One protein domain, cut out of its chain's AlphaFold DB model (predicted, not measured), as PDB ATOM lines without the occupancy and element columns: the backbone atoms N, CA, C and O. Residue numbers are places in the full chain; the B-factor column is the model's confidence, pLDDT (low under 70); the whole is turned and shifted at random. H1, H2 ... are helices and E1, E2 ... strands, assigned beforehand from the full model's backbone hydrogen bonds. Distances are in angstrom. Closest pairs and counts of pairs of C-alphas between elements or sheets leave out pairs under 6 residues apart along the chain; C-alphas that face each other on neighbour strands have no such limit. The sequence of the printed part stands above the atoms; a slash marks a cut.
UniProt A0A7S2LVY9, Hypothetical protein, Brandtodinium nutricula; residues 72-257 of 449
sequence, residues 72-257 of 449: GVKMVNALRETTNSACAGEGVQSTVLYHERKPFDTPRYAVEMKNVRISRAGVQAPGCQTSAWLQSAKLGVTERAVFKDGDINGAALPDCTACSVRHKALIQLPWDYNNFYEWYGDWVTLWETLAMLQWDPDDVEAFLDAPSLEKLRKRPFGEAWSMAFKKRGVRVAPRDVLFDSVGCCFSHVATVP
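AT A GLANCE: This is residues 72 to 257 of the 449 residues of the protein "Hypothetical protein" of Brandtodinium nutricula (UniProt A0A7S2LVY9). A strongly twisted sheet of eight strands makes the core, with H1 and the long H4 over one face and H3 and the small H7 over the other. H5 and H6 sit at the end of the sheet where E6 and E7 lie, and H2 only grazes it near E1. The printed part has 186 residues with seven named helices and eight named strands, which follow one another along the chain as H1, E1, E2, E3, E4, H2, H3, E5, H4, E6, H5, H6, E7, H7 and E8, and the class is mixed, helices and strands. The sheet is branched at E3, which has E2, E4 and E8 as antiparallel neighbours; E1 and E2 are antiparallel too, while the pairs E5 and E8, E5 and E6, and E6 and E7 are parallel. The whole is compact, with a radius of gyration of the C-alphas of 15.7 A, and spans 47 by 40 by 27 A.

HOW THE PARTS SIT: H1, residues 73 to 81, is on the sheet. E1 (83 to 85), E2 (95 to 101), E3 (108 to 119) and E4 (122 to 124) form a meander, each strand the antiparallel neighbour of the one before, in three hairpins; N 84 and O 98, 2.9 A, N 99 and O 110, 2.8 A, and N 119 and O 122, 3.0 A, are within hydrogen-bond range. H2, residues 132 to 136, only grazes the sheet. H3, residues 141 to 147, is on it, with closest C-alphas to E4 those of Phe 147 and Gly 122, 5.0 A. E5 (164 to 172) is the parallel neighbour of E8 (248 to 256; N 171 and O 254, 2.8 A), itself antiparallel to E3 (N 113 and O 253, 2.8 A). H4, residues 180 to 197, lies on the opposite face from H3; its residues 192 to 197 alone touch H1, closest at C-alphas 196 and 76, 5.6 A, at a steep tilt of 60 degrees, the same way. E6 (204 to 209) is parallel to E5 (N 207 and O 170, 2.7 A) and E7 (234 to 237; N 235 and O 206, 2.8 A). H5 (213 to 217) and H6 (222 to 228) only just touch, only at the corner, with 3 pairs of C-alphas within 8 A, closest Leu 216 and Gly 222, 4.8 A. E5, H4, E6 and E6, H5 H6, E7 are strand-helix-strand units, parallel neighbours joined through helices, with right-handed crossovers. H7, residues 239 to 242, lies over none of the strands. Every O i to N i+4 pair is within range in H1 to H5, and 2 of 3 in H6; H7 is too short for one.

IN THESE COORDINATES: H1 begins at C-alpha 73 (280.018, 289.795, 436.687). H4 measures 25.4 A, E3 21.7 A and E2 18.9 A. E8 ends at C-alpha 256 (285.389, 294.830, 453.289).

THE WHOLE: The C-alphas of Glu 90 and Lys 218 are the two farthest apart, 48.7 A. The printed part has no cut; the link H3 to E5 is long. Confidence is under 70 at residues 88 to 92, 103 to 106, 149 to 150, 213 and 216 to 218.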
ATOM      1  N   GLY A  72     276.508 292.679 438.638       91.56
ATOM      2  CA  GLY A  72     276.848 291.375 438.084       91.56
ATOM      3  C   GLY A  72     278.338 291.134 437.903       91.56
ATOM      4  O   GLY A  72     279.192 291.698 438.591       91.56
ATOM      5  N   VAL A  73     278.651 290.255 436.956       95.44
ATOM      6  CA  VAL A  73     280.018 289.795 436.687       95.44
ATOM      7  C   VAL A  73     280.906 290.951 436.242       95.44
ATOM      8  O   VAL A  73     282.054 291.033 436.675       95.44
ATOM      9  N   LYS A  74     280.397 291.861 435.399       94.44
ATOM     10  CA  LYS A  74     281.185 293.011 434.931       94.44
ATOM     11  C   LYS A  74     281.556 293.941 436.076       94.44
ATOM     12  O   LYS A  74     282.687 294.410 436.095       94.44
ATOM     13  N   MET A  75     280.657 294.161 437.035       92.50
ATOM     14  CA  MET A  75     280.977 294.910 438.250       92.50
ATOM     15  C   MET A  75     282.111 294.227 439.030       92.50
ATOM     16  O   MET A  75     283.112 294.870 439.330       92.50
ATOM     17  N   VAL A  76     282.002 292.922 439.318       93.69
ATOM     18  CA  VAL A  76     283.032 292.184 440.080       93.69
ATOM     19  C   VAL A  76     284.381 292.148 439.349       93.69
ATOM     20  O   VAL A  76     285.429 292.285 439.978       93.69
ATOM     21  N   ASN A  77     284.382 292.011 438.023       94.00
ATOM     22  CA  ASN A  77     285.609 292.091 437.230       94.00
ATOM     23  C   ASN A  77     286.194 293.508 437.241       94.00
ATOM     24  O   ASN A  77     287.396 293.659 437.434       94.00
ATOM     25  N   ALA A  78     285.355 294.540 437.134       91.25
ATOM     26  CA  ALA A  78     285.801 295.925 437.223       91.25
ATOM     27  C   ALA A  78     286.426 296.241 438.591       91.25
ATOM     28  O   ALA A  78     287.425 296.951 438.626       91.25
ATOM     29  N   LEU A  79     285.909 295.682 439.696       90.56
ATOM     30  CA  LEU A  79     286.547 295.778 441.020       90.56
ATOM     31  C   LEU A  79     287.976 295.215 441.007       90.56
ATOM     32  O   LEU A  79     288.893 295.790 441.592       90.56
ATOM     33  N   ARG A  80     288.167 294.075 440.336       90.69
ATOM     34  CA  ARG A  80     289.468 293.406 440.232       90.69
ATOM     35  C   ARG A  80     290.446 294.192 439.357       90.69
ATOM     36  O   ARG A  80     291.625 294.251 439.680       90.69
ATOM     37  N   GLU A  81     289.959 294.770 438.264       89.38
ATOM     38  CA  GLU A  81     290.766 295.506 437.283       89.38
ATOM     39  C   GLU A  81     291.065 296.949 437.725       89.38
ATOM     40  O   GLU A  81     292.127 297.488 437.415       89.38
ATOM     41  N   THR A  82     290.154 297.582 438.469       83.25
ATOM     42  CA  THR A  82     290.287 298.972 438.924       83.25
ATOM     43  C   THR A  82     291.018 299.016 440.260       83.25
ATOM     44  O   THR A  82     290.400 299.086 441.324       83.25
ATOM     45  N   THR A  83     292.348 298.984 440.205       87.00
ATOM     46  CA  THR A  83     293.202 299.072 441.393       87.00
ATOM     47  C   THR A  83     293.901 300.419 441.480       87.00
ATOM     48  O   THR A  83     294.631 300.799 440.564       87.00
ATOM     49  N   ASN A  84     293.759 301.098 442.613       88.12
ATOM     50  CA  ASN A  84     294.608 302.229 442.965       88.12
ATOM     51  C   ASN A  84     295.633 301.770 444.003       88.12
ATOM     52  O   ASN A  84     295.263 301.316 445.088       88.12
ATOM     53  N   SER A  85     296.922 301.876 443.677       89.62
ATOM     54  CA  SER A  85     297.967 301.585 444.656       89.62
ATOM     55  C   SER A  85     298.103 302.755 445.627       89.62
ATOM     56  O   SER A  85     298.387 303.892 445.234       89.62
ATOM     57  N   ALA A  86     297.919 302.475 446.912       85.56
ATOM     58  CA  ALA A  86     298.223 303.420 447.977       85.56
ATOM     59  C   ALA A  86     299.700 303.401 448.385       85.56
ATOM     60  O   ALA A  86     300.144 304.324 449.061       85.56
ATOM     61  N   CYS A  87     300.449 302.391 447.932       82.69
ATOM     62  CA  CYS A  87     301.897 302.300 448.070       82.69
ATOM     63  C   CYS A  87     302.584 302.595 446.738       82.69
ATOM     64  O   CYS A  87     302.343 301.902 445.748       82.69
ATOM     65  N   ALA A  88     303.457 303.597 446.711       63.84
ATOM     66  CA  ALA A  88     304.308 303.900 445.563       63.84
ATOM     67  C   ALA A  88     305.781 303.614 445.898       63.84
ATOM     68  O   ALA A  88     306.256 304.028 446.954       63.84
ATOM     69  N   GLY A  89     306.496 302.914 445.011       59.50
ATOM     70  CA  GLY A  89     307.943 302.690 445.112       59.50
ATOM     71  C   GLY A  89     308.428 301.445 444.360       59.50
ATOM     72  O   GLY A  89     307.691 300.471 444.216       59.50
ATOM     73  N   GLU A  90     309.674 301.459 443.885       56.84
ATOM     74  CA  GLU A  90     310.370 300.251 443.423       56.84
ATOM     75  C   GLU A  90     310.927 299.483 444.638       56.84
ATOM     76  O   GLU A  90     311.506 300.082 445.541       56.84
ATOM     77  N   GLY A  91     310.745 298.157 444.685       63.03
ATOM     78  CA  GLY A  91     311.295 297.304 445.755       63.03
ATOM     79  C   GLY A  91     310.462 297.201 447.044       63.03
ATOM     80  O   GLY A  91     310.974 296.738 448.064       63.03
ATOM     81  N   VAL A  92     309.190 297.612 447.024       63.81
ATOM     82  CA  VAL A  92     308.313 297.591 448.207       63.81
ATOM     83  C   VAL A  92     307.964 296.152 448.609       63.81
ATOM     84  O   VAL A  92     307.484 295.362 447.798       63.81
ATOM     85  N   GLN A  93     308.191 295.811 449.881       81.44
ATOM     86  CA  GLN A  93     307.860 294.491 450.439       81.44
ATOM     87  C   GLN A  93     306.364 294.336 450.749       81.44
ATOM     88  O   GLN A  93     305.852 293.216 450.807       81.44
ATOM     89  N   SER A  94     305.664 295.452 450.938       89.88
ATOM     90  CA  SER A  94     304.236 295.520 451.237       89.88
ATOM     91  C   SER A  94     303.419 296.026 450.052       89.88
ATOM     92  O   SER A  94     303.881 296.824 449.243       89.88
ATOM     93  N   THR A  95     302.158 295.614 449.969       91.81
ATOM     94  CA  THR A  95     301.217 296.156 448.977       91.81
ATOM     95  C   THR A  95     299.961 296.636 449.676       91.81
ATOM     96  O   THR A  95     299.491 295.959 450.585       91.81
ATOM     97  N   VAL A  96     299.401 297.764 449.236       92.56
ATOM     98  CA  VAL A  96     298.087 298.262 449.666       92.56
ATOM     99  C   VAL A  96     297.333 298.711 448.416       92.56
ATOM    100  O   VAL A  96     297.675 299.729 447.811       92.56
ATOM    101  N   LEU A  97     296.342 297.922 448.009       93.19
ATOM    102  CA  LEU A  97     295.572 298.100 446.780       93.19
ATOM    103  C   LEU A  97     294.117 298.401 447.122       93.19
ATOM    104  O   LEU A  97     293.470 297.638 447.835       93.19
ATOM    105  N   TYR A  98     293.600 299.504 446.596       92.81
ATOM    106  CA  TYR A  98     292.206 299.897 446.745       92.81
ATOM    107  C   TYR A  98     291.424 299.521 445.491       92.81
ATOM    108  O   TYR A  98     291.750 299.969 444.390       92.81
ATOM    109  N   HIS A  99     290.365 298.748 445.690       92.69
ATOM    110  CA  HIS A  99     289.446 298.280 444.664       92.69
ATOM    111  C   HIS A  99     288.148 299.071 444.772       92.69
ATOM    112  O   HIS A  99     287.379 298.893 445.721       92.69
ATOM    113  N   GLU A 100     287.919 299.986 443.833       88.44
ATOM    114  CA  GLU A 100     286.763 300.882 443.885       88.44
ATOM    115  C   GLU A 100     285.474 300.148 443.509       88.44
ATOM    116  O   GLU A 100     285.205 299.864 442.342       88.44
ATOM    117  N   ARG A 101     284.614 299.940 444.504       82.88
ATOM    118  CA  ARG A 101     283.212 299.592 444.313       82.88
ATOM    119  C   ARG A 101     282.419 300.847 444.020       82.88
ATOM    120  O   ARG A 101     282.090 301.594 444.941       82.88
ATOM    121  N   LYS A 102     282.066 301.034 442.749       72.19
ATOM    122  CA  LYS A 102     281.103 302.044 442.292       72.19
ATOM    123  C   LYS A 102     279.692 301.622 442.727       72.19
ATOM    124  O   LYS A 102     279.125 300.722 442.113       72.19
ATOM    125  N   PRO A 103     279.124 302.193 443.800       63.00
ATOM    126  CA  PRO A 103     277.807 301.828 444.300       63.00
ATOM    127  C   PRO A 103     276.755 302.766 443.695       63.00
ATOM    128  O   PRO A 103     277.052 303.557 442.801       63.00
ATOM    129  N   PHE A 104     275.528 302.729 444.218       59.16
ATOM    130  CA  PHE A 104     274.474 303.651 443.793       59.16
ATOM    131  C   PHE A 104     274.749 305.128 444.128       59.16
ATOM    132  O   PHE A 104     274.169 305.997 443.482       59.16
ATOM    133  N   ASP A 105     275.562 305.438 445.148       65.00
ATOM    134  CA  ASP A 105     275.683 306.805 445.677       65.00
ATOM    135  C   ASP A 105     277.108 307.269 446.035       65.00
ATOM    136  O   ASP A 105     277.532 308.330 445.589       65.00
ATOM    137  N   THR A 106     277.851 306.527 446.859       66.56
ATOM    138  CA  THR A 106     279.160 306.953 447.388       66.56
ATOM    139  C   THR A 106     280.212 305.869 447.211       66.56
ATOM    140  O   THR A 106     280.044 304.835 447.857       66.56
ATOM    141  N   PRO A 107     281.300 306.103 446.447       74.38
ATOM    142  CA  PRO A 107     282.402 305.153 446.277       74.38
ATOM    143  C   PRO A 107     282.815 304.484 447.586       74.38
ATOM    144  O   PRO A 107     282.951 305.147 448.617       74.38
ATOM    145  N   ARG A 108     282.988 303.164 447.541       82.75
ATOM    146  CA  ARG A 108     283.498 302.359 448.658       82.75
ATOM    147  C   ARG A 108     284.627 301.489 448.143       82.75
ATOM    148  O   ARG A 108     284.657 301.190 446.953       82.75
ATOM    149  N   TYR A 109     285.530 301.068 449.010       88.44
ATOM    150  CA  TYR A 109     286.717 300.342 448.599       88.44
ATOM    151  C   TYR A 109     286.841 299.028 449.364       88.44
ATOM    152  O   TYR A 109     286.793 298.978 450.592       88.44
ATOM    153  N   ALA A 110     287.044 297.942 448.623       93.12
ATOM    154  CA  ALA A 110     287.732 296.796 449.199       93.12
ATOM    155  C   ALA A 110     289.229 297.106 449.169       93.12
ATOM    156  O   ALA A 110     289.726 297.612 448.163       93.12
ATOM    157  N   VAL A 111     289.946 296.852 450.262       94.62
ATOM    158  CA  VAL A 111     291.382 297.170 450.333       94.62
ATOM    159  C   VAL A 111     292.168 295.901 450.579       94.62
ATOM    160  O   VAL A 111     292.080 295.340 451.666       94.62
ATOM    161  N   GLU A 112     292.916 295.444 449.576       95.75
ATOM    162  CA  GLU A 112     293.812 294.292 449.669       95.75
ATOM    163  C   GLU A 112     295.189 294.751 450.157       95.75
ATOM    164  O   GLU A 112     295.810 295.648 449.588       95.75
ATOM    165  N   MET A 113     295.691 294.113 451.207       95.38
ATOM    166  CA  MET A 113     296.965 294.442 451.828       95.38
ATOM    167  C   MET A 113     297.847 293.206 451.987       95.38
ATOM    168  O   MET A 113     297.372 292.140 452.379       95.38
ATOM    169  N   LYS A 114     299.150 293.353 451.737       94.44
ATOM    170  CA  LYS A 114     300.151 292.299 451.957       94.44
ATOM    171  C   LYS A 114     301.302 292.818 452.789       94.44
ATOM    172  O   LYS A 114     301.760 293.938 452.568       94.44
ATOM    173  N   ASN A 115     301.777 291.973 453.699       93.00
ATOM    174  CA  ASN A 115     302.896 292.251 454.597       93.00
ATOM    175  C   ASN A 115     302.712 293.575 455.355       93.00
ATOM    176  O   ASN A 115     303.549 294.471 455.275       93.00
ATOM    177  N   VAL A 116     301.590 293.714 456.058       93.69
ATOM    178  CA  VAL A 116     301.240 294.928 456.813       93.69
ATOM    179  C   VAL A 116     301.091 294.635 458.298       93.69
ATOM    180  O   VAL A 116     300.833 293.501 458.692       93.69
ATOM    181  N   ARG A 117     301.187 295.668 459.133       93.19
ATOM    182  CA  ARG A 117     300.742 295.643 460.530       93.19
ATOM    183  C   ARG A 117     299.550 296.565 460.688       93.19
ATOM    184  O   ARG A 117     299.601 297.723 460.285       93.19
ATOM    185  N   ILE A 118     298.496 296.057 461.312       93.06
ATOM    186  CA  ILE A 118     297.303 296.834 461.649       93.06
ATOM    187  C   ILE A 118     297.259 296.971 463.164       93.06
ATOM    188  O   ILE A 118     297.315 295.981 463.890       93.06
ATOM    189  N   SER A 119     297.191 298.208 463.643       91.44
ATOM    190  CA  SER A 119     297.188 298.534 465.069       91.44
ATOM    191  C   SER A 119     296.162 299.619 465.372       91.44
ATOM    192  O   SER A 119     295.570 300.225 464.470       91.44
ATOM    193  N   ARG A 120     296.021 299.960 466.653       87.62
ATOM    194  CA  ARG A 120     295.268 301.141 467.071       87.62
ATOM    195  C   ARG A 120     295.806 302.407 466.417       87.62
ATOM    196  O   ARG A 120     295.036 303.338 466.230       87.62
ATOM    197  N   ALA A 121     297.093 302.479 466.079       86.75
ATOM    198  CA  ALA A 121     297.707 303.647 465.449       86.75
ATOM    199  C   ALA A 121     297.445 303.753 463.935       86.75
ATOM    200  O   ALA A 121     297.720 304.804 463.372       86.75
ATOM    201  N   GLY A 122     296.857 302.732 463.304       89.50
ATOM    202  CA  GLY A 122     296.611 302.685 461.860       89.50
ATOM    203  C   GLY A 122     297.376 301.543 461.194       89.50
ATOM    204  O   GLY A 122     297.751 300.565 461.859       89.50
ATOM    205  N   VAL A 123     297.597 301.674 459.885       91.56
ATOM    206  CA  VAL A 123     298.302 300.685 459.061       91.56
ATOM    207  C   VAL A 123     299.773 301.062 458.920       91.56
ATOM    208  O   VAL A 123     300.117 302.201 458.606       91.56
ATOM    209  N   GLN A 124     300.646 300.082 459.129       91.62
ATOM    210  CA  GLN A 124     302.066 300.172 458.811       91.62
ATOM    211  C   GLN A 124     302.407 299.183 457.703       91.62
ATOM    212  O   GLN A 124     302.019 298.014 457.767       91.62
ATOM    213  N   ALA A 125     303.142 299.646 456.701       91.25
ATOM    214  CA  ALA A 125     303.502 298.871 455.523       91.25
ATOM    215  C   ALA A 125     304.942 299.232 455.111       91.25
ATOM    216  O   ALA A 125     305.148 300.288 454.518       91.25
ATOM    217  N   PRO A 126     305.954 298.412 455.436       87.69
ATOM    218  CA  PRO A 126     307.351 298.710 455.133       87.69
ATOM    219  C   PRO A 126     307.614 299.101 453.690       87.69
ATOM    220  O   PRO A 126     307.203 298.420 452.748       87.69
ATOM    221  N   GLY A 127     308.357 300.193 453.529       84.75
ATOM    222  CA  GLY A 127     308.718 300.715 452.214       84.75
ATOM    223  C   GLY A 127     307.544 301.333 451.454       84.75
ATOM    224  O   GLY A 127     307.725 301.760 450.319       84.75
ATOM    225  N   CYS A 128     306.351 301.393 452.047       86.81
ATOM    226  CA  CYS A 128     305.208 302.075 451.468       86.81
ATOM    227  C   CYS A 128     305.250 303.560 451.826       86.81
ATOM    228  O   CYS A 128     305.392 303.926 452.991       86.81
ATOM    229  N   GLN A 129     305.074 304.415 450.826       83.50
ATOM    230  CA  GLN A 129     304.714 305.814 451.030       83.50
ATOM    231  C   GLN A 129     303.272 306.019 450.579       83.50
ATOM    232  O   GLN A 129     302.905 305.558 449.493       83.50
ATOM    233  N   THR A 130     302.484 306.716 451.405       86.50
ATOM    234  CA  THR A 130     301.108 307.124 451.098       86.50
ATOM    235  C   THR A 130     301.068 307.836 449.745       86.50
ATOM    236  O   THR A 130     301.694 308.882 449.565       86.50
ATOM    237  N   SER A 131     300.339 307.274 448.778       86.62
ATOM    238  CA  SER A 131     300.235 307.867 447.444       86.62
ATOM    239  C   SER A 131     299.404 309.156 447.440       86.62
ATOM    240  O   SER A 131     298.479 309.332 448.237       86.62
ATOM    241  N   ALA A 132     299.685 310.050 446.485       86.94
ATOM    242  CA  ALA A 132     298.911 311.283 446.298       86.94
ATOM    243  C   ALA A 132     297.420 311.006 446.031       86.94
ATOM    244  O   ALA A 132     296.552 311.767 446.456       86.94
ATOM    245  N   TRP A 133     297.118 309.886 445.365       87.88
ATOM    246  CA  TRP A 133     295.742 309.448 445.169       87.88
ATOM    247  C   TRP A 133     295.038 309.224 446.511       87.88
ATOM    248  O   TRP A 133     293.983 309.818 446.729       87.88
ATOM    249  N   LEU A 134     295.638 308.450 447.429       86.69
ATOM    250  CA  LEU A 134     295.021 308.122 448.718       86.69
ATOM    251  C   LEU A 134     294.739 309.383 449.551       86.69
ATOM    252  O   LEU A 134     293.663 309.502 450.128       86.69
ATOM    253  N   GLN A 135     295.648 310.362 449.532       85.00
ATOM    254  CA  GLN A 135     295.474 311.650 450.220       85.00
ATOM    255  C   GLN A 135     294.269 312.454 449.705       85.00
ATOM    256  O   GLN A 135     293.669 313.229 450.448       85.00
ATOM    257  N   SER A 136     293.912 312.279 448.431       84.56
ATOM    258  CA  SER A 136     292.772 312.949 447.793       84.56
ATOM    259  C   SER A 136     291.489 312.108 447.780       84.56
ATOM    260  O   SER A 136     290.414 312.615 447.450       84.56
ATOM    261  N   ALA A 137     291.585 310.818 448.110       84.44
ATOM    262  CA  ALA A 137     290.483 309.882 447.989       84.44
ATOM    263  C   ALA A 137     289.416 310.143 449.059       84.44
ATOM    264  O   ALA A 137     289.692 310.285 450.251       84.44
ATOM    265  N   LYS A 138     288.145 310.122 448.648       85.12
ATOM    266  CA  LYS A 138     287.023 310.137 449.590       85.12
ATOM    267  C   LYS A 138     286.845 308.741 450.185       85.12
ATOM    268  O   LYS A 138     286.123 307.916 449.631       85.12
ATOM    269  N   LEU A 139     287.513 308.488 451.305       83.38
ATOM    270  CA  LEU A 139     287.455 307.212 452.018       83.38
ATOM    271  C   LEU A 139     286.069 306.951 452.622       83.38
ATOM    272  O   LEU A 139     285.379 307.889 453.024       83.38
ATOM    273  N   GLY A 140     285.667 305.683 452.709       80.81
ATOM    274  CA  GLY A 140     284.460 305.234 453.404       80.81
ATOM    275  C   GLY A 140     284.696 305.005 454.902       80.81
ATOM    276  O   GLY A 140     285.716 305.401 455.468       80.81
ATOM    277  N   VAL A 141     283.707 304.420 455.589       82.94
ATOM    278  CA  VAL A 141     283.786 304.173 457.043       82.94
ATOM    279  C   VAL A 141     284.847 303.118 457.367       82.94
ATOM    280  O   VAL A 141     285.651 303.343 458.270       82.94
ATOM    281  N   THR A 142     284.893 302.017 456.608       84.25
ATOM    282  CA  THR A 142     285.862 300.932 456.818       84.25
ATOM    283  C   THR A 142     287.288 301.450 456.674       84.25
ATOM    284  O   THR A 142     288.140 301.222 457.529       84.25
ATOM    285  N   GLU A 143     287.543 302.181 455.596       84.38
ATOM    286  CA  GLU A 143     288.863 302.664 455.229       84.38
ATOM    287  C   GLU A 143     289.329 303.732 456.216       84.38
ATOM    288  O   GLU A 143     290.443 303.643 456.719       84.38
ATOM    289  N   ARG A 144     288.469 304.692 456.590       84.06
ATOM    290  CA  ARG A 144     288.817 305.673 457.634       84.06
ATOM    291  C   ARG A 144     289.115 305.010 458.966       84.06
ATOM    292  O   ARG A 144     290.032 305.439 459.660       84.06
ATOM    293  N   ALA A 145     288.357 303.974 459.316       81.81
ATOM    294  CA  ALA A 145     288.639 303.231 460.522       81.81
ATOM    295  C   ALA A 145     290.036 302.615 460.404       81.81
ATOM    296  O   ALA A 145     290.893 302.896 461.232       81.81
ATOM    297  N   VAL A 146     290.296 301.788 459.384       81.00
ATOM    298  CA  VAL A 146     291.550 301.026 459.234       81.00
ATOM    299  C   VAL A 146     292.779 301.930 459.073       81.00
ATOM    300  O   VAL A 146     293.739 301.750 459.820       81.00
ATOM    301  N   PHE A 147     292.714 302.939 458.207       77.38
ATOM    302  CA  PHE A 147     293.841 303.788 457.807       77.38
ATOM    303  C   PHE A 147     293.957 305.121 458.558       77.38
ATOM    304  O   PHE A 147     294.851 305.888 458.230       77.38
ATOM    305  N   LYS A 148     293.081 305.424 459.534       74.56
ATOM    306  CA  LYS A 148     293.099 306.669 460.336       74.56
ATOM    307  C   LYS A 148     293.398 307.931 459.513       74.56
ATOM    308  O   LYS A 148     294.515 308.431 459.503       74.56
ATOM    309  N   ASP A 149     292.376 308.423 458.821       67.75
ATOM    310  CA  ASP A 149     292.454 309.595 457.930       67.75
ATOM    311  C   ASP A 149     293.354 309.416 456.690       67.75
ATOM    312  O   ASP A 149     293.649 310.381 455.994       67.75
ATOM    313  N   GLY A 150     293.697 308.169 456.343       65.31
ATOM    314  CA  GLY A 150     294.297 307.827 455.048       65.31
ATOM    315  C   GLY A 150     295.822 307.844 455.022       65.31
ATOM    316  O   GLY A 150     296.390 307.979 453.942       65.31
ATOM    317  N   ASP A 151     296.482 307.693 456.172       77.81
ATOM    318  CA  ASP A 151     297.943 307.623 456.233       77.81
ATOM    319  C   ASP A 151     298.448 306.177 456.371       77.81
ATOM    320  O   ASP A 151     297.869 305.344 457.078       77.81
ATOM    321  N   ILE A 152     299.547 305.876 455.680       82.00
ATOM    322  CA  ILE A 152     300.257 304.601 455.740       82.00
ATOM    323  C   ILE A 152     301.677 304.877 456.215       82.00
ATOM    324  O   ILE A 152     302.478 305.522 455.542       82.00
ATOM    325  N   ASN A 153     302.019 304.324 457.375       82.19
ATOM    326  CA  ASN A 153     303.357 304.483 457.920       82.19
ATOM    327  C   ASN A 153     304.323 303.476 457.271       82.19
ATOM    328  O   ASN A 153     304.200 302.264 457.465       82.19
ATOM    329  N   GLY A 154     305.301 303.998 456.528       76.69
ATOM    330  CA  GLY A 154     306.316 303.230 455.800       76.69
ATOM    331  C   GLY A 154     307.441 302.616 456.638       76.69
ATOM    332  O   GLY A 154     308.353 302.008 456.070       76.69
ATOM    333  N   ALA A 155     307.431 302.800 457.964       77.75
ATOM    334  CA  ALA A 155     308.459 302.269 458.852       77.75
ATOM    335  C   ALA A 155     308.550 300.733 458.784       77.75
ATOM    336  O   ALA A 155     307.582 300.040 458.464       77.75
ATOM    337  N   ALA A 156     309.732 300.200 459.116       75.62
ATOM    338  CA  ALA A 156     309.944 298.760 459.225       75.62
ATOM    339  C   ALA A 156     308.915 298.123 460.173       75.62
ATOM    340  O   ALA A 156     308.544 298.723 461.187       75.62
ATOM    341  N   LEU A 157     308.468 296.901 459.850       73.12
ATOM    342  CA  LEU A 157     307.569 296.163 460.732       73.12
ATOM    343  C   LEU A 157     308.326 295.897 462.034       73.12
ATOM    344  O   LEU A 157     309.410 295.310 461.986       73.12
ATOM    345  N   PRO A 158     307.790 296.318 463.188       71.44
ATOM    346  CA  PRO A 158     308.334 295.878 464.459       71.44
ATOM    347  C   PRO A 158     308.167 294.364 464.601       71.44
ATOM    348  O   PRO A 158     307.444 293.732 463.828       71.44
ATOM    349  N   ASP A 159     308.823 293.788 465.606       71.06
ATOM    350  CA  ASP A 159     308.678 292.368 465.901       71.06
ATOM    351  C   ASP A 159     307.193 291.986 466.067       71.06
ATOM    352  O   ASP A 159     306.469 292.522 466.908       71.06
ATOM    353  N   CYS A 160     306.744 291.064 465.217       72.25
ATOM    354  CA  CYS A 160     305.362 290.608 465.103       72.25
ATOM    355  C   CYS A 160     305.065 289.384 465.984       72.25
ATOM    356  O   CYS A 160     304.065 288.696 465.765       72.25
ATOM    357  N   THR A 161     305.933 289.064 466.946       74.56
ATOM    358  CA  THR A 161     305.800 287.891 467.827       74.56
ATOM    359  C   THR A 161     304.508 287.880 468.643       74.56
ATOM    360  O   THR A 161     303.967 286.805 468.891       74.56
ATOM    361  N   ALA A 162     303.967 289.048 469.007       77.69
ATOM    362  CA  ALA A 162     302.736 289.149 469.796       77.69
ATOM    363  C   ALA A 162     301.463 288.756 469.016       77.69
ATOM    364  O   ALA A 162     300.547 288.167 469.587       77.69
ATOM    365  N   CYS A 163     301.394 289.063 467.716       86.31
ATOM    366  CA  CYS A 163     300.280 288.675 466.854       86.31
ATOM    367  C   CYS A 163     300.711 288.641 465.384       86.31
ATOM    368  O   CYS A 163     301.071 289.661 464.792       86.31
ATOM    369  N   SER A 164     300.629 287.454 464.778       92.62
ATOM    370  CA  SER A 164     300.962 287.231 463.371       92.62
ATOM    371  C   SER A 164     299.941 286.308 462.706       92.62
ATOM    372  O   SER A 164     299.684 285.201 463.178       92.62
ATOM    373  N   VAL A 165     299.389 286.756 461.579       95.38
ATOM    374  CA  VAL A 165     298.434 286.024 460.746       95.38
ATOM    375  C   VAL A 165     299.080 285.731 459.391       95.38
ATOM    376  O   VAL A 165     299.261 286.596 458.528       95.38
ATOM    377  N   ARG A 166     299.480 284.467 459.222       94.81
ATOM    378  CA  ARG A 166     300.224 283.965 458.050       94.81
ATOM    379  C   ARG A 166     299.344 283.418 456.919       94.81
ATOM    380  O   ARG A 166     299.858 282.863 455.956       94.81
ATOM    381  N   HIS A 167     298.031 283.508 457.069       95.75
ATOM    382  CA  HIS A 167     297.048 283.100 456.070       95.75
ATOM    383  C   HIS A 167     296.179 284.304 455.691       95.75
ATOM    384  O   HIS A 167     296.373 285.395 456.229       95.75
ATOM    385  N   LYS A 168     295.253 284.114 454.746       98.25
ATOM    386  CA  LYS A 168     294.334 285.170 454.319       98.25
ATOM    387  C   LYS A 168     293.453 285.582 455.493       98.25
ATOM    388  O   LYS A 168     292.896 284.731 456.185       98.25
ATOM    389  N   ALA A 169     293.316 286.881 455.692       98.12
ATOM    390  CA  ALA A 169     292.445 287.445 456.705       98.12
ATOM    391  C   ALA A 169     291.515 288.489 456.104       98.12
ATOM    392  O   ALA A 169     291.841 289.143 455.116       98.12
ATOM    393  N   LEU A 170     290.364 288.681 456.727       97.19
ATOM    394  CA  LEU A 170     289.398 289.678 456.311       97.19
ATOM    395  C   LEU A 170     288.954 290.505 457.509       97.19
ATOM    396  O   LEU A 170     288.696 289.958 458.573       97.19
ATOM    397  N   ILE A 171     288.848 291.817 457.330       95.62
ATOM    398  CA  ILE A 171     288.348 292.746 458.339       95.62
ATOM    399  C   ILE A 171     287.010 293.295 457.857       95.62
ATOM    400  O   ILE A 171     286.940 293.963 456.823       95.62
ATOM    401  N   GLN A 172     285.963 293.038 458.631       92.31
ATOM    402  CA  GLN A 172     284.636 293.598 458.426       92.31
ATOM    403  C   GLN A 172     284.311 294.525 459.590       92.31
ATOM    404  O   GLN A 172     284.422 294.149 460.759       92.31
ATOM    405  N   LEU A 173     283.834 295.719 459.250       88.75
ATOM    406  CA  LEU A 173     283.087 296.565 460.164       88.75
ATOM    407  C   LEU A 173     281.618 296.418 459.754       88.75
ATOM    408  O   LEU A 173     281.263 296.787 458.637       88.75
ATOM    409  N   PRO A 174     280.769 295.774 460.557       84.50
ATOM    410  CA  PRO A 174     279.342 295.706 460.259       84.50
ATOM    411  C   PRO A 174     278.662 297.061 460.497       84.50
ATOM    412  O   PRO A 174     278.969 297.765 461.458       84.50
ATOM    413  N   TRP A 175     277.763 297.440 459.594       82.19
ATOM    414  CA  TRP A 175     277.038 298.706 459.602       82.19
ATOM    415  C   TRP A 175     275.954 298.734 460.680       82.19
ATOM    416  O   TRP A 175     275.964 299.600 461.554       82.19
ATOM    417  N   ASP A 176     275.037 297.768 460.632       78.62
ATOM    418  CA  ASP A 176     274.030 297.572 461.664       78.62
ATOM    419  C   ASP A 176     273.834 296.084 461.924       78.62
ATOM    420  O   ASP A 176     273.664 295.253 461.036       78.62
ATOM    421  N   TYR A 177     273.840 295.768 463.206       75.00
ATOM    422  CA  TYR A 177     273.648 294.431 463.721       75.00
ATOM    423  C   TYR A 177     272.172 294.128 463.992       75.00
ATOM    424  O   TYR A 177     271.852 292.995 464.343       75.00
ATOM    425  N   ASN A 178     271.298 295.140 464.039       75.50
ATOM    426  CA  ASN A 178     269.898 295.014 464.468       75.50
ATOM    427  C   ASN A 178     268.969 294.784 463.281       75.50
ATOM    428  O   ASN A 178     267.971 294.077 463.407       75.50
ATOM    429  N   ASN A 179     269.284 295.396 462.146       79.81
ATOM    430  CA  ASN A 179     268.449 295.382 460.965       79.81
ATOM    431  C   ASN A 179     268.975 294.372 459.938       79.81
ATOM    432  O   ASN A 179     270.049 294.560 459.371       79.81
ATOM    433  N   PHE A 180     268.193 293.321 459.657       84.19
ATOM    434  CA  PHE A 180     268.569 292.298 458.674       84.19
ATOM    435  C   PHE A 180     268.858 292.887 457.290       84.19
ATOM    436  O   PHE A 180     269.761 292.421 456.607       84.19
ATOM    437  N   TYR A 181     268.123 293.925 456.885       82.62
ATOM    438  CA  TYR A 181     268.322 294.588 455.597       82.62
ATOM    439  C   TYR A 181     269.719 295.212 455.489       82.62
ATOM    440  O   TYR A 181     270.415 295.042 454.491       82.62
ATOM    441  N   GLU A 182     270.142 295.914 456.537       84.25
ATOM    442  CA  GLU A 182     271.447 296.576 456.585       84.25
ATOM    443  C   GLU A 182     272.581 295.562 456.747       84.25
ATOM    444  O   GLU A 182     273.576 295.645 456.026       84.25
ATOM    445  N   TRP A 183     272.383 294.558 457.606       88.88
ATOM    446  CA  TRP A 183     273.300 293.431 457.749       88.88
ATOM    447  C   TRP A 183     273.499 292.684 456.424       88.88
ATOM    448  O   TRP A 183     274.624 292.352 456.059       88.88
ATOM    449  N   TYR A 184     272.423 292.445 455.671       89.75
ATOM    450  CA  TYR A 184     272.509 291.752 454.389       89.75
ATOM    451  C   TYR A 184     273.272 292.579 453.349       89.75
ATOM    452  O   TYR A 184     273.975 292.020 452.513       89.75
ATOM    453  N   GLY A 185     273.210 293.910 453.432       88.69
ATOM    454  CA  GLY A 185     274.098 294.780 452.667       88.69
ATOM    455  C   GLY A 185     275.575 294.456 452.922       88.69
ATOM    456  O   GLY A 185     276.329 294.306 451.963       88.69
ATOM    457  N   ASP A 186     275.987 294.322 454.188       89.62
ATOM    458  CA  ASP A 186     277.367 293.938 454.539       89.62
ATOM    459  C   ASP A 186     277.702 292.511 454.078       89.62
ATOM    460  O   ASP A 186     278.822 292.232 453.655       89.62
ATOM    461  N   TRP A 187     276.730 291.596 454.123       93.12
ATOM    462  CA  TRP A 187     276.898 290.238 453.605       93.12
ATOM    463  C   TRP A 187     277.176 290.222 452.095       93.12
ATOM    464  O   TRP A 187     278.062 289.505 451.629       93.12
ATOM    465  N   VAL A 188     276.447 291.031 451.322       92.50
ATOM    466  CA  VAL A 188     276.655 291.157 449.874       92.50
ATOM    467  C   VAL A 188     278.046 291.717 449.578       92.50
ATOM    468  O   VAL A 188     278.755 291.151 448.748       92.50
ATOM    469  N   THR A 189     278.482 292.775 450.271       92.12
ATOM    470  CA  THR A 189     279.822 293.339 450.035       92.12
ATOM    471  C   THR A 189     280.942 292.408 450.489       92.12
ATOM    472  O   THR A 189     281.990 292.361 449.836       92.12
ATOM    473  N   LEU A 190     280.726 291.610 451.543       94.94
ATOM    474  CA  LEU A 190     281.627 290.517 451.907       94.94
ATOM    475  C   LEU A 190     281.764 289.535 450.741       94.94
ATOM    476  O   LEU A 190     282.877 289.226 450.314       94.94
ATOM    477  N   TRP A 191     280.631 289.042 450.240       96.56
ATOM    478  CA  TRP A 191     280.598 288.062 449.163       96.56
ATOM    479  C   TRP A 191     281.293 288.593 447.902       96.56
ATOM    480  O   TRP A 191     282.135 287.906 447.324       96.56
ATOM    481  N   GLU A 192     281.012 289.840 447.515       95.44
ATOM    482  CA  GLU A 192     281.647 290.513 446.377       95.44
ATOM    483  C   GLU A 192     283.164 290.638 446.563       95.44
ATOM    484  O   GLU A 192     283.918 290.382 445.626       95.44
ATOM    485  N   THR A 193     283.621 290.977 447.774       95.75
ATOM    486  CA  THR A 193     285.054 291.092 448.095       95.75
ATOM    487  C   THR A 193     285.757 289.743 447.956       95.75
ATOM    488  O   THR A 193     286.798 289.649 447.307       95.75
ATOM    489  N   LEU A 194     285.169 288.677 448.503       97.88
ATOM    490  CA  LEU A 194     285.698 287.317 448.369       97.88
ATOM    491  C   LEU A 194     285.725 286.862 446.902       97.88
ATOM    492  O   LEU A 194     286.714 286.280 446.457       97.88
ATOM    493  N   ALA A 195     284.679 287.164 446.127       97.31
ATOM    494  CA  ALA A 195     284.581 286.782 444.718       97.31
ATOM    495  C   ALA A 195     285.587 287.554 443.849       97.31
ATOM    496  O   ALA A 195     286.249 286.979 442.978       97.31
ATOM    497  N   MET A 196     285.751 288.853 444.112       96.19
ATOM    498  CA  MET A 196     286.756 289.702 443.475       96.19
ATOM    499  C   MET A 196     288.161 289.143 443.714       96.19
ATOM    500  O   MET A 196     288.884 288.905 442.743       96.19
ATOM    501  N   LEU A 197     288.510 288.876 444.978       96.50
ATOM    502  CA  LEU A 197     289.817 288.348 445.389       96.50
ATOM    503  C   LEU A 197     290.021 286.871 445.039       96.50
ATOM    504  O   LEU A 197     291.142 286.373 445.143       96.50
ATOM    505  N   GLN A 198     288.956 286.168 444.642       96.75
ATOM    506  CA  GLN A 198     288.943 284.716 444.444       96.75
ATOM    507  C   GLN A 198     289.406 283.968 445.704       96.75
ATOM    508  O   GLN A 198     290.255 283.075 445.662       96.75
ATOM    509  N   TRP A 199     288.899 284.386 446.861       97.56
ATOM    510  CA  TRP A 199     289.194 283.742 448.134       97.56
ATOM    511  C   TRP A 199     288.069 282.802 448.528       97.56
ATOM    512  O   TRP A 199     286.918 283.216 448.622       97.56
ATOM    513  N   ASP A 200     288.430 281.551 448.807       97.44
ATOM    514  CA  ASP A 200     287.530 280.622 449.470       97.44
ATOM    515  C   ASP A 200     287.432 280.996 450.964       97.44
ATOM    516  O   ASP A 200     288.476 281.098 451.620       97.44
ATOM    517  N   PRO A 201     286.224 281.212 451.518       97.69
ATOM    518  CA  PRO A 201     286.011 281.453 452.945       97.69
ATOM    519  C   PRO A 201     286.681 280.429 453.868       97.69
ATOM    520  O   PRO A 201     287.107 280.783 454.967       97.69
ATOM    521  N   ASP A 202     286.860 279.189 453.413       96.69
ATOM    522  CA  ASP A 202     287.556 278.139 454.161       96.69
ATOM    523  C   ASP A 202     289.048 278.441 454.412       96.69
ATOM    524  O   ASP A 202     289.667 277.872 455.318       96.69
ATOM    525  N   ASP A 203     289.645 279.342 453.633       97.56
ATOM    526  CA  ASP A 203     291.042 279.753 453.767       97.56
ATOM    527  C   ASP A 203     291.212 281.112 454.458       97.56
ATOM    528  O   ASP A 203     292.348 281.569 454.620       97.56
ATOM    529  N   VAL A 204     290.111 281.737 454.890       98.38
ATOM    530  CA  VAL A 204     290.078 283.113 455.402       98.38
ATOM    531  C   VAL A 204     289.690 283.152 456.879       98.38
ATOM    532  O   VAL A 204     288.633 282.663 457.259       98.38
ATOM    533  N   GLU A 205     290.511 283.784 457.717       97.94
ATOM    534  CA  GLU A 205     290.117 284.168 459.082       97.94
ATOM    535  C   GLU A 205     289.404 285.525 459.067       97.94
ATOM    536  O   GLU A 205     289.917 286.497 458.510       97.94
ATOM    537  N   ALA A 206     288.227 285.617 459.688       96.31
ATOM    538  CA  ALA A 206     287.455 286.859 459.728       96.31
ATOM    539  C   ALA A 206     287.635 287.610 461.054       96.31
ATOM    540  O   ALA A 206     287.500 287.041 462.135       96.31
ATOM    541  N   PHE A 207     287.874 288.913 460.971       95.12
ATOM    542  CA  PHE A 207     287.969 289.857 462.080       95.12
ATOM    543  C   PHE A 207     286.757 290.791 462.010       95.12
ATOM    544  O   PHE A 207     286.639 291.587 461.078       95.12
ATOM    545  N   LEU A 208     285.846 290.685 462.979       92.25
ATOM    546  CA  LEU A 208     284.633 291.499 463.056       92.25
ATOM    547  C   LEU A 208     284.772 292.542 464.165       92.25
ATOM    548  O   LEU A 208     284.799 292.192 465.348       92.25
ATOM    549  N   ASP A 209     284.819 293.815 463.778       89.62
ATOM    550  CA  ASP A 209     284.851 294.944 464.714       89.62
ATOM    551  C   ASP A 209     283.467 295.163 465.332       89.62
ATOM    552  O   ASP A 209     282.616 295.860 464.778       89.62
ATOM    553  N   ALA A 210     283.230 294.513 466.471       85.44
ATOM    554  CA  ALA A 210     281.943 294.499 467.151       85.44
ATOM    555  C   ALA A 210     282.117 294.559 468.675       85.44
ATOM    556  O   ALA A 210     283.066 293.990 469.212       85.44
ATOM    557  N   PRO A 211     281.166 295.157 469.418       75.38
ATOM    558  CA  PRO A 211     281.315 295.383 470.855       75.38
ATOM    559  C   PRO A 211     281.528 294.105 471.683       75.38
ATOM    560  O   PRO A 211     282.204 294.163 472.706       75.38
ATOM    561  N   SER A 212     280.947 292.965 471.286       73.38
ATOM    562  CA  SER A 212     281.282 291.645 471.843       73.38
ATOM    563  C   SER A 212     280.678 290.496 471.027       73.38
ATOM    564  O   SER A 212     279.643 290.658 470.371       73.38
ATOM    565  N   LEU A 213     281.266 289.299 471.145       67.88
ATOM    566  CA  LEU A 213     280.712 288.059 470.584       67.88
ATOM    567  C   LEU A 213     279.333 287.718 471.166       67.88
ATOM    568  O   LEU A 213     278.476 287.209 470.452       67.88
ATOM    569  N   GLU A 214     279.086 288.029 472.440       71.06
ATOM    570  CA  GLU A 214     277.779 287.822 473.074       71.06
ATOM    571  C   GLU A 214     276.686 288.654 472.389       71.06
ATOM    572  O   GLU A 214     275.603 288.144 472.105       71.06
ATOM    573  N   LYS A 215     276.976 289.917 472.053       70.88
ATOM    574  CA  LYS A 215     276.032 290.779 471.328       70.88
ATOM    575  C   LYS A 215     275.766 290.284 469.905       70.88
ATOM    576  O   LYS A 215     274.640 290.444 469.440       70.88
ATOM    577  N   LEU A 216     276.751 289.665 469.248       68.62
ATOM    578  CA  LEU A 216     276.551 289.027 467.940       68.62
ATOM    579  C   LEU A 216     275.753 287.725 468.038       68.62
ATOM    580  O   LEU A 216     274.858 287.508 467.232       68.62
ATOM    581  N   ARG A 217     276.042 286.876 469.032       65.50
ATOM    582  CA  ARG A 217     275.362 285.585 469.242       65.50
ATOM    583  C   ARG A 217     273.908 285.728 469.660       65.50
ATOM    584  O   ARG A 217     273.105 284.863 469.345       65.50
ATOM    585  N   LYS A 218     273.553 286.824 470.334       65.50
ATOM    586  CA  LYS A 218     272.154 287.156 470.648       65.50
ATOM    587  C   LYS A 218     271.310 287.451 469.405       65.50
ATOM    588  O   LYS A 218     270.138 287.789 469.552       65.50
ATOM    589  N   ARG A 219     271.889 287.402 468.201       70.56
ATOM    590  CA  ARG A 219     271.228 287.832 466.975       70.56
ATOM    591  C   ARG A 219     271.299 286.749 465.906       70.56
ATOM    592  O   ARG A 219     272.378 286.193 465.698       70.56
ATOM    593  N   PRO A 220     270.199 286.522 465.169       70.81
ATOM    594  CA  PRO A 220     270.117 285.458 464.171       70.81
ATOM    595  C   PRO A 220     271.259 285.499 463.151       70.81
ATOM    596  O   PRO A 220     271.797 284.466 462.772       70.81
ATOM    597  N   PHE A 221     271.689 286.699 462.759       80.69
ATOM    598  CA  PHE A 221     272.645 286.900 461.668       80.69
ATOM    599  C   PHE A 221     274.119 286.754 462.079       80.69
ATOM    600  O   PHE A 221     274.987 286.620 461.219       80.69
ATOM    601  N   GLY A 222     274.429 286.743 463.382       81.38
ATOM    602  CA  GLY A 222     275.800 286.536 463.865       81.38
ATOM    603  C   GLY A 222     276.335 285.130 463.565       81.38
ATOM    604  O   GLY A 222     277.541 284.940 463.393       81.38
ATOM    605  N   GLU A 223     275.433 284.154 463.460       87.62
ATOM    606  CA  GLU A 223     275.735 282.762 463.118       87.62
ATOM    607  C   GLU A 223     276.335 282.627 461.712       87.62
ATOM    608  O   GLU A 223     277.274 281.854 461.521       87.62
ATOM    609  N   ALA A 224     275.861 283.420 460.745       91.00
ATOM    610  CA  ALA A 224     276.280 283.345 459.345       91.00
ATOM    611  C   ALA A 224     277.794 283.504 459.163       91.00
ATOM    612  O   ALA A 224     278.409 282.751 458.412       91.00
ATOM    613  N   TRP A 225     278.412 284.429 459.905       91.44
ATOM    614  CA  TRP A 225     279.865 284.612 459.883       91.44
ATOM    615  C   TRP A 225     280.595 283.356 460.364       91.44
ATOM    616  O   TRP A 225     281.575 282.929 459.761       91.44
ATOM    617  N   SER A 226     280.093 282.734 461.433       91.56
ATOM    618  CA  SER A 226     280.691 281.517 461.992       91.56
ATOM    619  C   SER A 226     280.520 280.318 461.059       91.56
ATOM    620  O   SER A 226     281.406 279.469 461.000       91.56
ATOM    621  N   MET A 227     279.410 280.253 460.315       93.50
ATOM    622  CA  MET A 227     279.200 279.235 459.285       93.50
ATOM    623  C   MET A 227     280.158 279.428 458.105       93.50
ATOM    624  O   MET A 227     280.813 278.472 457.699       93.50
ATOM    625  N   ALA A 228     280.276 280.657 457.591       95.44
ATOM    626  CA  ALA A 228     281.083 280.963 456.411       95.44
ATOM    627  C   ALA A 228     282.587 280.765 456.632       95.44
ATOM    628  O   ALA A 228     283.267 280.268 455.745       95.44
ATOM    629  N   PHE A 229     283.102 281.138 457.805       96.25
ATOM    630  CA  PHE A 229     284.536 281.088 458.116       96.25
ATOM    631  C   PHE A 229     284.880 279.961 459.091       96.25
ATOM    632  O   PHE A 229     285.853 280.049 459.838       96.25
ATOM    633  N   LYS A 230     284.081 278.888 459.122       95.12
ATOM    634  CA  LYS A 230     284.187 277.808 460.118       95.12
ATOM    635  C   LYS A 230     285.597 277.223 460.244       95.12
ATOM    636  O   LYS A 230     286.017 276.882 461.348       95.12
ATOM    637  N   LYS A 231     286.321 277.077 459.128       96.62
ATOM    638  CA  LYS A 231     287.618 276.384 459.082       96.62
ATOM    639  C   LYS A 231     288.773 277.184 459.690       96.62
ATOM    640  O   LYS A 231     289.648 276.586 460.312       96.62
ATOM    641  N   ARG A 232     288.791 278.510 459.528       96.12
ATOM    642  CA  ARG A 232     289.823 279.391 460.116       96.12
ATOM    643  C   ARG A 232     289.350 280.123 461.366       96.12
ATOM    644  O   ARG A 232     290.164 280.441 462.224       96.12
ATOM    645  N   GLY A 233     288.045 280.321 461.493       95.25
ATOM    646  CA  GLY A 233     287.400 280.959 462.624       95.25
ATOM    647  C   GLY A 233     287.076 282.434 462.396       95.25
ATOM    648  O   GLY A 233     287.407 283.046 461.378       95.25
ATOM    649  N   VAL A 234     286.397 282.993 463.397       94.12
ATOM    650  CA  VAL A 234     285.987 284.397 463.454       94.12
ATOM    651  C   VAL A 234     286.465 284.989 464.777       94.12
ATOM    652  O   VAL A 234     286.121 284.476 465.845       94.12
ATOM    653  N   ARG A 235     287.218 286.089 464.724       93.31
ATOM    654  CA  ARG A 235     287.565 286.908 465.889       93.31
ATOM    655  C   ARG A 235     286.611 288.080 465.991       93.31
ATOM    656  O   ARG A 235     286.450 288.844 465.044       93.31
ATOM    657  N   VAL A 236     285.997 288.228 467.158       90.94
ATOM    658  CA  VAL A 236     285.012 289.274 467.421       90.94
ATOM    659  C   VAL A 236     285.409 290.008 468.684       90.94
ATOM    660  O   VAL A 236     285.336 289.443 469.775       90.94
ATOM    661  N   ALA A 237     285.798 291.265 468.539       90.50
ATOM    662  CA  ALA A 237     286.036 292.159 469.658       90.50
ATOM    663  C   ALA A 237     285.960 293.613 469.170       90.50
ATOM    664  O   ALA A 237     286.011 293.851 467.958       90.50
ATOM    665  N   PRO A 238     285.852 294.589 470.089       88.62
ATOM    666  CA  PRO A 238     286.063 295.983 469.741       88.62
ATOM    667  C   PRO A 238     287.410 296.162 469.044       88.62
ATOM    668  O   PRO A 238     288.393 295.491 469.380       88.62
ATOM    669  N   ARG A 239     287.476 297.083 468.088       86.19
ATOM    670  CA  ARG A 239     288.692 297.379 467.329       86.19
ATOM    671  C   ARG A 239     289.957 297.520 468.171       86.19
ATOM    672  O   ARG A 239     291.011 297.040 467.776       86.19
ATOM    673  N   ASP A 240     289.874 298.214 469.297       86.44
ATOM    674  CA  ASP A 240     291.006 298.507 470.172       86.44
ATOM    675  C   ASP A 240     291.519 297.282 470.942       86.44
ATOM    676  O   ASP A 240     292.616 297.358 471.502       86.44
ATOM    677  N   VAL A 241     290.742 296.194 470.929       89.94
ATOM    678  CA  VAL A 241     291.088 294.853 471.407       89.94
ATOM    679  C   VAL A 241     291.582 293.970 470.255       89.94
ATOM    680  O   VAL A 241     292.573 293.267 470.421       89.94
ATOM    681  N   LEU A 242     290.935 294.007 469.080       90.00
ATOM    682  CA  LEU A 242     291.401 293.264 467.893       90.00
ATOM    683  C   LEU A 242     292.768 293.756 467.398       90.00
ATOM    684  O   LEU A 242     293.594 292.964 466.951       90.00
ATOM    685  N   PHE A 243     292.978 295.069 467.466       90.38
ATOM    686  CA  PHE A 243     294.151 295.787 466.985       90.38
ATOM    687  C   PHE A 243     294.582 296.783 468.063       90.38
ATOM    688  O   PHE A 243     294.324 297.986 467.972       90.38
ATOM    689  N   ASP A 244     295.209 296.276 469.119       87.88
ATOM    690  CA  ASP A 244     295.717 297.093 470.220       87.88
ATOM    691  C   ASP A 244     296.911 297.982 469.793       87.88
ATOM    692  O   ASP A 244     297.176 298.207 468.605       87.88
ATOM    693  N   SER A 245     297.628 298.564 470.758       85.69
ATOM    694  CA  SER A 245     298.823 299.370 470.472       85.69
ATOM    695  C   SER A 245     299.978 298.553 469.881       85.69
ATOM    696  O   SER A 245     300.790 299.108 469.136       85.69
ATOM    697  N   VAL A 246     300.053 297.253 470.182       87.69
ATOM    698  CA  VAL A 246     301.035 296.318 469.620       87.69
ATOM    699  C   VAL A 246     300.603 295.858 468.228       87.69
ATOM    700  O   VAL A 246     301.460 295.640 467.381       87.69
ATOM    701  N   GLY A 247     299.313 295.840 467.919       89.50
ATOM    702  CA  GLY A 247     298.789 295.491 466.604       89.50
ATOM    703  C   GLY A 247     299.074 294.046 466.191       89.50
ATOM    704  O   GLY A 247     299.681 293.263 466.916       89.50
ATOM    705  N   CYS A 248     298.628 293.696 464.990       92.81
ATOM    706  CA  CYS A 248     298.820 292.373 464.419       92.81
ATOM    707  C   CYS A 248     299.405 292.469 463.014       92.81
ATOM    708  O   CYS A 248     298.994 293.321 462.221       92.81
ATOM    709  N   CYS A 249     300.365 291.601 462.712       94.06
ATOM    710  CA  CYS A 249     300.974 291.532 461.394       94.06
ATOM    711  C   CYS A 249     300.245 290.530 460.510       94.06
ATOM    712  O   CYS A 249     300.005 289.389 460.904       94.06
ATOM    713  N   PHE A 250     299.955 290.943 459.287       95.56
ATOM    714  CA  PHE A 250     299.231 290.178 458.292       95.56
ATOM    715  C   PHE A 250     300.110 289.968 457.070       95.56
ATOM    716  O   PHE A 250     300.563 290.922 456.435       95.56
ATOM    717  N   SER A 251     300.308 288.703 456.715       94.38
ATOM    718  CA  SER A 251     300.883 288.342 455.415       94.38
ATOM    719  C   SER A 251     299.953 288.750 454.269       94.38
ATOM    720  O   SER A 251     300.415 289.297 453.270       94.38
ATOM    721  N   HIS A 252     298.641 288.548 454.441       96.38
ATOM    722  CA  HIS A 252     297.611 288.891 453.466       96.38
ATOM    723  C   HIS A 252     296.292 289.198 454.179       96.38
ATOM    724  O   HIS A 252     295.741 288.334 454.861       96.38
ATOM    725  N   VAL A 253     295.781 290.419 454.045       97.56
ATOM    726  CA  VAL A 253     294.521 290.841 454.665       97.56
ATOM    727  C   VAL A 253     293.726 291.738 453.731       97.56
ATOM    728  O   VAL A 253     294.311 292.531 453.001       97.56
ATOM    729  N   ALA A 254     292.402 291.623 453.746       97.19
ATOM    730  CA  ALA A 254     291.515 292.519 453.019       97.19
ATOM    731  C   ALA A 254     290.519 293.209 453.954       97.19
ATOM    732  O   ALA A 254     290.033 292.600 454.904       97.19
ATOM    733  N   THR A 255     290.176 294.466 453.681       95.25
ATOM    734  CA  THR A 255     289.046 295.133 454.343       95.25
ATOM    735  C   THR A 255     287.823 295.101 453.448       95.25
ATOM    736  O   THR A 255     287.932 295.384 452.255       95.25
ATOM    737  N   VAL A 256     286.657 294.828 454.025       93.31
ATOM    738  CA  VAL A 256     285.389 294.830 453.289       93.31
ATOM    739  C   VAL A 256     284.704 296.184 453.428       93.31
ATOM    740  O   VAL A 256     284.535 296.674 454.553       93.31
ATOM    741  N   PRO A 257     284.269 296.805 452.320       89.06
ATOM    742  CA  PRO A 257     283.491 298.024 452.410       89.06
ATOM    743  C   PRO A 257     282.178 297.731 453.135       89.06
ATOM    744  O   PRO A 257     281.510 296.734 452.849       89.06
TER     745      PRO A 257